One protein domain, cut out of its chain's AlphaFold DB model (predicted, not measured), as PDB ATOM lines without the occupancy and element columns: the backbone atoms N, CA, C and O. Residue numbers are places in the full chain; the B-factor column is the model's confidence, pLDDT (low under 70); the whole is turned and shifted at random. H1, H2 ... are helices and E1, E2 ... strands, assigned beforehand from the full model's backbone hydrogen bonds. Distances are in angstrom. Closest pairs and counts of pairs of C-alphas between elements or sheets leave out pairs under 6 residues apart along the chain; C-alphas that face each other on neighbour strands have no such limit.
ATOM      1  N   SER A  25     -51.333  13.310 -23.942       71.19
ATOM      2  CA  SER A  25     -50.065  13.964 -24.202       71.19
ATOM      3  C   SER A  25     -50.211  15.377 -23.675       71.19
ATOM      4  O   SER A  25     -50.907  16.191 -24.285       71.19
ATOM      5  N   ASN A  26     -49.589  15.661 -22.539       83.25
ATOM      6  CA  ASN A  26     -49.565  17.018 -22.024       83.25
ATOM      7  C   ASN A  26     -48.613  17.854 -22.877       83.25
ATOM      8  O   ASN A  26     -47.630  17.359 -23.445       83.25
ATOM      9  N   THR A  27     -48.941  19.130 -23.021       89.44
ATOM     10  CA  THR A  27     -48.122  20.075 -23.772       89.44
ATOM     11  C   THR A  27     -47.154  20.738 -22.808       89.44
ATOM     12  O   THR A  27     -47.557  21.335 -21.817       89.44
ATOM     13  N   CYS A  28     -45.865  20.636 -23.090       91.94
ATOM     14  CA  CYS A  28     -44.826  21.240 -22.280       91.94
ATOM     15  C   CYS A  28     -44.264  22.485 -22.960       91.94
ATOM     16  O   CYS A  28     -44.059  22.489 -24.175       91.94
ATOM     17  N   LYS A  29     -43.994  23.538 -22.186       93.62
ATOM     18  CA  LYS A  29     -43.402  24.782 -22.689       93.62
ATOM     19  C   LYS A  29     -41.909  24.793 -22.393       93.62
ATOM     20  O   LYS A  29     -41.502  24.841 -21.234       93.62
ATOM     21  N   CYS A  30     -41.105  24.781 -23.449       89.56
ATOM     22  CA  CYS A  30     -39.664  24.975 -23.373       89.56
ATOM     23  C   CYS A  30     -39.360  26.445 -23.645       89.56
ATOM     24  O   CYS A  30     -39.626  26.932 -24.748       89.56
ATOM     25  N   VAL A  31     -38.807  27.146 -22.660       85.31
ATOM     26  CA  VAL A  31     -38.304  28.508 -22.853       85.31
ATOM     27  C   VAL A  31     -36.827  28.412 -23.202       85.31
ATOM     28  O   VAL A  31     -36.014  27.940 -22.403       85.31
ATOM     29  N   PHE A  32     -36.493  28.822 -24.419       82.12
ATOM     30  CA  PHE A  32     -35.133  28.805 -24.927       82.12
ATOM     31  C   PHE A  32     -34.395  30.082 -24.548       82.12
ATOM     32  O   PHE A  32     -34.956  31.116 -24.182       82.12
ATOM     33  N   HIS A  33     -33.082  29.987 -24.665       69.44
ATOM     34  CA  HIS A  33     -32.128  31.035 -24.348       69.44
ATOM     35  C   HIS A  33     -32.302  32.330 -25.158       69.44
ATOM     36  O   HIS A  33     -31.888  33.391 -24.707       69.44
ATOM     37  N   ASP A  34     -32.899  32.266 -26.341       71.00
ATOM     38  CA  ASP A  34     -33.226  33.429 -27.172       71.00
ATOM     39  C   ASP A  34     -34.529  34.130 -26.736       71.00
ATOM     40  O   ASP A  34     -34.957  35.094 -27.368       71.00
ATOM     41  N   GLY A  35     -35.163  33.658 -25.657       74.88
ATOM     42  CA  GLY A  35     -36.465  34.127 -25.192       74.88
ATOM     43  C   GLY A  35     -37.633  33.540 -25.983       74.88
ATOM     44  O   GLY A  35     -38.788  33.823 -25.659       74.88
ATOM     45  N   THR A  36     -37.373  32.705 -26.997       81.94
ATOM     46  CA  THR A  36     -38.448  32.004 -27.693       81.94
ATOM     47  C   THR A  36     -39.003  30.910 -26.797       81.94
ATOM     48  O   THR A  36     -38.290  30.261 -26.035       81.94
ATOM     49  N   THR A  37     -40.311  30.705 -26.868       88.94
ATOM     50  CA  THR A  37     -40.968  29.580 -26.204       88.94
ATOM     51  C   THR A  37     -41.464  28.637 -27.282       88.94
ATOM     52  O   THR A  37     -42.100  29.084 -28.236       88.94
ATOM     53  N   ARG A  38     -41.182  27.338 -27.152       89.81
ATOM     54  CA  ARG A  38     -41.803  26.319 -28.007       89.81
ATOM     55  C   ARG A  38     -42.581  25.337 -27.165       89.81
ATOM     56  O   ARG A  38     -42.141  24.924 -26.096       89.81
ATOM     57  N   GLU A  39     -43.730  24.961 -27.692       93.31
ATOM     58  CA  GLU A  39     -44.572  23.931 -27.115       93.31
ATOM     59  C   GLU A  39     -44.194  22.574 -27.706       93.31
ATOM     60  O   GLU A  39     -44.082  22.414 -28.923       93.31
ATOM     61  N   ILE A  40     -43.958  21.598 -26.834       91.75
ATOM     62  CA  ILE A  40     -43.583  20.237 -27.200       91.75
ATOM     63  C   ILE A  40     -44.515  19.273 -26.477       91.75
ATOM     64  O   ILE A  40     -44.716  19.369 -25.272       91.75
ATOM     65  N   LEU A  41     -45.068  18.305 -27.202       90.75
ATOM     66  CA  LEU A  41     -45.862  17.238 -26.596       90.75
ATOM     67  C   LEU A  41     -44.953  16.323 -25.768       90.75
ATOM     68  O   LEU A  41     -43.970  15.802 -26.287       90.75
ATOM     69  N   ALA A  42     -45.267  16.085 -24.502       90.00
ATOM     70  CA  ALA A  42     -44.480  15.202 -23.649       90.00
ATOM     71  C   ALA A  42     -45.389  14.295 -22.816       90.00
ATOM     72  O   ALA A  42     -46.409  14.719 -22.277       90.00
ATOM     73  N   TYR A  43     -45.006  13.024 -22.698       88.12
ATOM     74  CA  TYR A  43     -45.779  12.033 -21.939       88.12
ATOM     75  C   TYR A  43     -45.543  12.106 -20.425       88.12
ATOM     76  O   TYR A  43     -46.316  11.541 -19.659       88.12
ATOM     77  N   SER A  44     -44.459  12.752 -20.005       88.81
ATOM     78  CA  SER A  44     -44.063  12.958 -18.612       88.81
ATOM     79  C   SER A  44     -43.212  14.224 -18.510       88.81
ATOM     80  O   SER A  44     -42.727  14.731 -19.525       88.81
ATOM     81  N   GLN A  45     -43.023  14.728 -17.293       87.00
ATOM     82  CA  GLN A  45     -42.155  15.877 -17.028       87.00
ATOM     83  C   GLN A  45     -40.692  15.594 -17.404       87.00
ATOM     84  O   GLN A  45     -40.064  16.418 -18.057       87.00
ATOM     85  N   GLU A  46     -40.187  14.401 -17.087       87.56
ATOM     86  CA  GLU A  46     -38.824  13.968 -17.432       87.56
ATOM     87  C   GLU A  46     -38.603  13.928 -18.953       87.56
ATOM     88  O   GLU A  46     -37.640  14.488 -19.471       87.56
ATOM     89  N   ASN A  47     -39.572  13.383 -19.698       91.06
ATOM     90  CA  ASN A  47     -39.540  13.384 -21.161       91.06
ATOM     91  C   ASN A  47     -39.652  14.810 -21.729       91.06
ATOM     92  O   ASN A  47     -39.084  15.112 -22.775       91.06
ATOM     93  N   CYS A  48     -40.362  15.720 -21.052       92.44
ATOM     94  CA  CYS A  48     -40.351  17.117 -21.467       92.44
ATOM     95  C   CYS A  48     -38.942  17.705 -21.388       92.44
ATOM     96  O   CYS A  48     -38.489  18.301 -22.362       92.44
ATOM     97  N   GLU A  49     -38.255  17.538 -20.263       88.25
ATOM     98  CA  GLU A  49     -36.929  18.115 -20.067       88.25
ATOM     99  C   GLU A  49     -35.920  17.566 -21.082       88.25
ATOM    100  O   GLU A  49     -35.240  18.345 -21.753       88.25
ATOM    101  N   GLU A  50     -35.912  16.247 -21.293       89.81
ATOM    102  CA  GLU A  50     -35.067  15.593 -22.295       89.81
ATOM    103  C   GLU A  50     -35.351  16.130 -23.710       89.81
ATOM    104  O   GLU A  50     -34.438  16.506 -24.451       89.81
ATOM    105  N   ARG A  51     -36.632  16.264 -24.083       90.12
ATOM    106  CA  ARG A  51     -37.018  16.826 -25.386       90.12
ATOM    107  C   ARG A  51     -36.681  18.309 -25.511       90.12
ATOM    108  O   ARG A  51     -36.259  18.728 -26.588       90.12
ATOM    109  N   CYS A  52     -36.846  19.102 -24.454       90.25
ATOM    110  CA  CYS A  52     -36.449  20.507 -24.453       90.25
ATOM    111  C   CYS A  52     -34.932  20.638 -24.649       90.25
ATOM    112  O   CYS A  52     -34.505  21.464 -25.454       90.25
ATOM    113  N   GLN A  53     -34.121  19.805 -23.983       84.69
ATOM    114  CA  GLN A  53     -32.664  19.779 -24.162       84.69
ATOM    115  C   GLN A  53     -32.271  19.365 -25.582       84.69
ATOM    116  O   GLN A  53     -31.405  19.992 -26.195       84.69
ATOM    117  N   LEU A  54     -32.944  18.362 -26.148       85.62
ATOM    118  CA  LEU A  54     -32.674  17.912 -27.509       85.62
ATOM    119  C   LEU A  54     -32.997  19.006 -28.534       85.62
ATOM    120  O   LEU A  54     -32.178  19.285 -29.408       85.62
ATOM    121  N   VAL A  55     -34.127  19.706 -28.391       86.81
ATOM    122  CA  VAL A  55     -34.450  20.858 -29.253       86.81
ATOM    123  C   VAL A  55     -33.467  22.010 -29.033       86.81
ATOM    124  O   VAL A  55     -33.030  22.618 -30.011       86.81
ATOM    125  N   ALA A  56     -33.060  22.263 -27.786       82.31
ATOM    126  CA  ALA A  56     -32.083  23.298 -27.457       82.31
ATOM    127  C   ALA A  56     -30.711  23.020 -28.095       82.31
ATOM    128  O   ALA A  56     -30.042  23.943 -28.556       82.31
ATOM    129  N   SER A  57     -30.312  21.746 -28.185       73.88
ATOM    130  CA  SER A  57     -29.053  21.333 -28.818       73.88
ATOM    131  C   SER A  57     -29.025  21.587 -30.333       73.88
ATOM    132  O   SER A  57     -27.967  21.859 -30.902       73.88
ATOM    133  N   VAL A  58     -30.192  21.548 -30.988       76.00
ATOM    134  CA  VAL A  58     -30.336  21.808 -32.429       76.00
ATOM    135  C   VAL A  58     -30.510  23.302 -32.708       76.00
ATOM    136  O   VAL A  58     -30.065  23.788 -33.751       76.00
ATOM    137  N   SER A  59     -31.091  24.060 -31.772       70.12
ATOM    138  CA  SER A  59     -31.115  25.521 -31.824       70.12
ATOM    139  C   SER A  59     -29.739  26.085 -31.462       70.12
ATOM    140  O   SER A  59     -29.525  26.640 -30.386       70.12
ATOM    141  N   SER A  60     -28.765  25.932 -32.359       59.81
ATOM    142  CA  SER A  60     -27.499  26.648 -32.228       59.81
ATOM    143  C   SER A  60     -27.784  28.153 -32.272       59.81
ATOM    144  O   SER A  60     -28.432  28.595 -33.229       59.81
ATOM    145  N   PRO A  61     -27.315  28.942 -31.287       61.78
ATOM    146  CA  PRO A  61     -27.502  30.385 -31.299       61.78
ATOM    147  C   PRO A  61     -26.921  30.934 -32.597       61.78
ATOM    148  O   PRO A  61     -25.783  30.630 -32.962       61.78
ATOM    149  N   THR A  62     -27.723  31.706 -33.323       58.84
ATOM    150  CA  THR A  62     -27.275  32.343 -34.556       58.84
ATOM    151  C   THR A  62     -26.310  33.450 -34.156       58.84
ATOM    152  O   THR A  62     -26.705  34.483 -33.624       58.84
ATOM    153  N   CYS A  63     -25.019  33.199 -34.333       64.25
ATOM    154  CA  CYS A  63     -24.018  34.233 -34.167       64.25
ATOM    155  C   CYS A  63     -24.113  35.196 -35.345       64.25
ATOM    156  O   CYS A  63     -24.091  34.772 -36.504       64.25
ATOM    157  N   ASP A  64     -24.199  36.488 -35.045       62.94
ATOM    158  CA  ASP A  64     -24.078  37.504 -36.073       62.94
ATOM    159  C   ASP A  64     -22.608  37.541 -36.515       62.94
ATOM    160  O   ASP A  64     -21.704  37.945 -35.779       62.94
ATOM    161  N   VAL A  65     -22.367  37.024 -37.719       59.59
ATOM    162  CA  VAL A  65     -21.023  36.862 -38.287       59.59
ATOM    163  C   VAL A  65     -20.425  38.213 -38.678       59.59
ATOM    164  O   VAL A  65     -19.209  38.381 -38.621       59.59
ATOM    165  N   ALA A  66     -21.271  39.184 -39.035       62.69
ATOM    166  CA  ALA A  66     -20.841  40.519 -39.435       62.69
ATOM    167  C   ALA A  66     -20.291  41.309 -38.240       62.69
ATOM    168  O   ALA A  66     -19.301  42.025 -38.363       62.69
ATOM    169  N   THR A  67     -20.900  41.141 -37.068       69.00
ATOM    170  CA  THR A  67     -20.487  41.808 -35.826       69.00
ATOM    171  C   THR A  67     -19.590  40.938 -34.944       69.00
ATOM    172  O   THR A  67     -18.990  41.449 -33.999       69.00
ATOM    173  N   CYS A  68     -19.455  39.639 -35.246       63.69
ATOM    174  CA  CYS A  68     -18.754  38.662 -34.408       63.69
ATOM    175  C   CYS A  68     -19.252  38.669 -32.950       63.69
ATOM    176  O   CYS A  68     -18.473  38.479 -32.010       63.69
ATOM    177  N   VAL A  69     -20.552  38.896 -32.752       62.72
ATOM    178  CA  VAL A  69     -21.190  38.865 -31.434       62.72
ATOM    179  C   VAL A  69     -22.202  37.734 -31.404       62.72
ATOM    180  O   VAL A  69     -23.172  37.716 -32.159       62.72
ATOM    181  N   CYS A  70     -22.003  36.810 -30.471       67.12
ATOM    182  CA  CYS A  70     -23.021  35.832 -30.135       67.12
ATOM    183  C   CYS A  70     -23.763  36.330 -28.906       67.12
ATOM    184  O   CYS A  70     -23.180  36.561 -27.838       67.12
ATOM    185  N   VAL A  71     -25.065  36.523 -29.078       62.22
ATOM    186  CA  VAL A  71     -25.963  36.869 -27.986       62.22
ATOM    187  C   VAL A  71     -26.291  35.572 -27.253       62.22
ATOM    188  O   VAL A  71     -27.188  34.838 -27.649       62.22
ATOM    189  N   CYS A  72     -25.533  35.262 -26.199       59.31
ATOM    190  CA  CYS A  72     -25.990  34.299 -25.199       59.31
ATOM    191  C   CYS A  72     -26.792  35.083 -24.135       59.31
ATOM    192  O   CYS A  72     -26.372  36.175 -23.742       59.31
ATOM    193  N   PRO A  73     -27.896  34.544 -23.593       49.22
ATOM    194  CA  PRO A  73     -28.783  35.261 -22.660       49.22
ATOM    195  C   PRO A  73     -28.131  35.747 -21.366       49.22
ATOM    196  O   PRO A  73     -28.689  36.604 -20.690       49.22
ATOM    197  N   LYS A  74     -26.956  35.221 -21.002       46.56
ATOM    198  CA  LYS A  74     -26.220  35.644 -19.800       46.56
ATOM    199  C   LYS A  74     -24.872  36.297 -20.085       46.56
ATOM    200  O   LYS A  74     -24.197  36.721 -19.154       46.56
ATOM    201  N   ALA A  75     -24.464  36.390 -21.352       53.00
ATOM    202  CA  ALA A  75     -23.224  37.052 -21.734       53.00
ATOM    203  C   ALA A  75     -23.201  37.354 -23.235       53.00
ATOM    204  O   ALA A  75     -23.414  36.469 -24.062       53.00
ATOM    205  N   LYS A  76     -22.819  38.580 -23.598       55.81
ATOM    206  CA  LYS A  76     -22.335  38.851 -24.953       55.81
ATOM    207  C   LYS A  76     -20.938  38.253 -25.060       55.81
ATOM    208  O   LYS A  76     -20.023  38.714 -24.380       55.81
ATOM    209  N   ARG A  77     -20.773  37.215 -25.879       61.94
ATOM    210  CA  ARG A  77     -19.456  36.632 -26.154       61.94
ATOM    211  C   ARG A  77     -19.005  37.075 -27.537       61.94
ATOM    212  O   ARG A  77     -19.776  37.016 -28.493       61.94
ATOM    213  N   LYS A  78     -17.759  37.540 -27.629       56.47
ATOM    214  CA  LYS A  78     -17.113  37.757 -28.924       56.47
ATOM    215  C   LYS A  78     -16.846  36.389 -29.543       56.47
ATOM    216  O   LYS A  78     -16.306  35.514 -28.864       56.47
ATOM    217  N   CYS A  79     -17.203  36.209 -30.810       56.97
ATOM    218  CA  CYS A  79     -16.697  35.089 -31.590       56.97
ATOM    219  C   CYS A  79     -15.170  35.165 -31.545       56.97
ATOM    220  O   CYS A  79     -14.602  36.210 -31.874       56.97
ATOM    221  N   ASN A  80     -14.493  34.087 -31.148       53.62
ATOM    222  CA  ASN A  80     -13.058  34.009 -31.380       53.62
ATOM    223  C   ASN A  80     -12.865  33.707 -32.869       53.62
ATOM    224  O   ASN A  80     -12.733  32.552 -33.265       53.62
ATOM    225  N   SER A  81     -12.925  34.741 -33.707       48.66
ATOM    226  CA  SER A  81     -12.483  34.661 -35.099       48.66
ATOM    227  C   SER A  81     -10.963  34.557 -35.111       48.66
ATOM    228  O   SER A  81     -10.259  35.483 -35.504       48.66
ATOM    229  N   SER A  82     -10.428  33.430 -34.644       44.28
ATOM    230  CA  SER A  82      -9.045  33.065 -34.907       44.28
ATOM    231  C   SER A  82      -8.952  32.619 -36.367       44.28
ATOM    232  O   SER A  82      -8.957  31.428 -36.663       44.28
ATOM    233  N   GLU A 176     -26.563  25.724 -19.339       49.22
ATOM    234  CA  GLU A 176     -27.048  25.980 -17.977       49.22
ATOM    235  C   GLU A 176     -28.428  26.658 -17.862       49.22
ATOM    236  O   GLU A 176     -28.798  27.066 -16.762       49.22
ATOM    237  N   SER A 177     -29.236  26.811 -18.921       48.69
ATOM    238  CA  SER A 177     -30.622  27.279 -18.697       48.69
ATOM    239  C   SER A 177     -31.630  26.904 -19.782       48.69
ATOM    240  O   SER A 177     -32.092  27.763 -20.533       48.69
ATOM    241  N   VAL A 178     -32.044  25.640 -19.793       55.72
ATOM    242  CA  VAL A 178     -33.354  25.251 -20.328       55.72
ATOM    243  C   VAL A 178     -34.326  25.226 -19.150       55.72
ATOM    244  O   VAL A 178     -34.176  24.408 -18.250       55.72
ATOM    245  N   ALA A 179     -35.297  26.141 -19.127       61.09
ATOM    246  CA  ALA A 179     -36.397  26.077 -18.168       61.09
ATOM    247  C   ALA A 179     -37.567  25.339 -18.831       61.09
ATOM    248  O   ALA A 179     -38.171  25.849 -19.780       61.09
ATOM    249  N   ALA A 180     -37.856  24.129 -18.354       62.41
ATOM    250  CA  ALA A 180     -39.018  23.355 -18.767       62.41
ATOM    251  C   ALA A 180     -40.177  23.626 -17.798       62.41
ATOM    252  O   ALA A 180     -40.044  23.418 -16.592       62.41
ATOM    253  N   ILE A 181     -41.310  24.101 -18.321       70.50
ATOM    254  CA  ILE A 181     -42.528  24.324 -17.535       70.50
ATOM    255  C   ILE A 181     -43.586  23.328 -18.007       70.50
ATOM    256  O   ILE A 181     -44.083  23.415 -19.135       70.50
ATOM    257  N   TYR A 182     -43.923  22.382 -17.131       59.34
ATOM    258  CA  TYR A 182     -45.001  21.416 -17.332       59.34
ATOM    259  C   TYR A 182     -46.313  22.033 -16.829       59.34
ATOM    260  O   TYR A 182     -46.363  22.473 -15.681       59.34
ATOM    261  N   ASN A 183     -47.332  22.120 -17.692       58.59
ATOM    262  CA  ASN A 183     -48.684  22.575 -17.336       58.59
ATOM    263  C   ASN A 183     -49.678  21.422 -17.441       58.59
ATOM    264  O   ASN A 183     -49.464  20.551 -18.316       58.59
TER     265      ASN A 183
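AT A GLANCE: This is residues 25 to 82 and 176 to 183 of the 183 residues of an uncharacterized protein of Cavenderia fasciculata (strain SH3) (UniProt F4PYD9). A small three-stranded antiparallel sheet, E2, E1 and E5, has one helix, H1, over one face, and a second small hairpin, E3 and E4, lies farther along the long axis, joined to H1 by residues 59 to 68. The whole is a rod spanning 45 by 17 by 16 A, loosely built, with a radius of gyration of the C-alphas of 14.2 A. The printed part has 66 residues, with one named helix and five named strands in the order E1, E2, H1, E3, E4, E5. The class is mixed, helices and strands; the larger sheet runs E2, E1, E5, and E3 and E4 are also antiparallel.

HOW THE PARTS SIT: E1, residues 26 to 31, and E2, residues 37 to 42, form a hairpin, antiparallel at 148 degrees between their directions; N 28 and O 40 are 2.8 A apart, within hydrogen-bond range. E5, residues 179 to 182, is the antiparallel neighbour of E1 at 161 degrees, with N 181 and O 29 at 3.0 A. E1 is the inner strand, and E2 and E5 are the edge strands. H1, residues 45 to 58, is on this sheet at a height over the sheet of 8.5 A; H1 and the sheet E2, E1, E5 are two layers, a helix on one face of a sheet. H1 lies over E1 and, only just, over E5, on which 3 of its 14 C-alphas fall. On the local plane its line and that of E1 stand at 43 degrees, slantwise to the strands. The closest C-alphas of E2 and H1 are those of Ala 42 and Cys 48, 5.0 A apart. In H1 every O i to N i+4 pair is within hydrogen-bond range. E3, residues 69 to 72, and E4, residues 75 to 78, form a second hairpin, antiparallel at 154 degrees, with N 70 and O 77 at 3.0 A. E3 is apart from E1, E2 and E5, and E4 is apart from E1, E2, H1 and E5.

IN THESE COORDINATES: E1 begins at C-alpha 26, at (-49.565, 17.018, -22.024), and is 16.1 A long; E2 is 15.0 A. H1 measures 20.3 A and ends at C-alpha 58, at (-30.336, 21.808, -32.429). E3 and E4 are 9.1 A and 9.5 A long. E5, 9.8 A long, ends at C-alpha 182, at (-45.001, 21.416, -17.332).

THE WHOLE: The two C-alphas farthest apart, those of Ser 25 and Ser 82, are 46.5 A apart. Residues 83 to 175 are not printed, and C-alphas 82 and 176 are 25.7 A apart across this cut, which the link from E4 to E5 spans. Of the links printed whole, E1 to E2, E2 to H1 and E3 to E4 are tight, and H1 to E3 is short. The mean pLDDT of the printed part is 72.5; residue 33, residues 60 to 82, 176 to 180, and 182 to 183 are under 70.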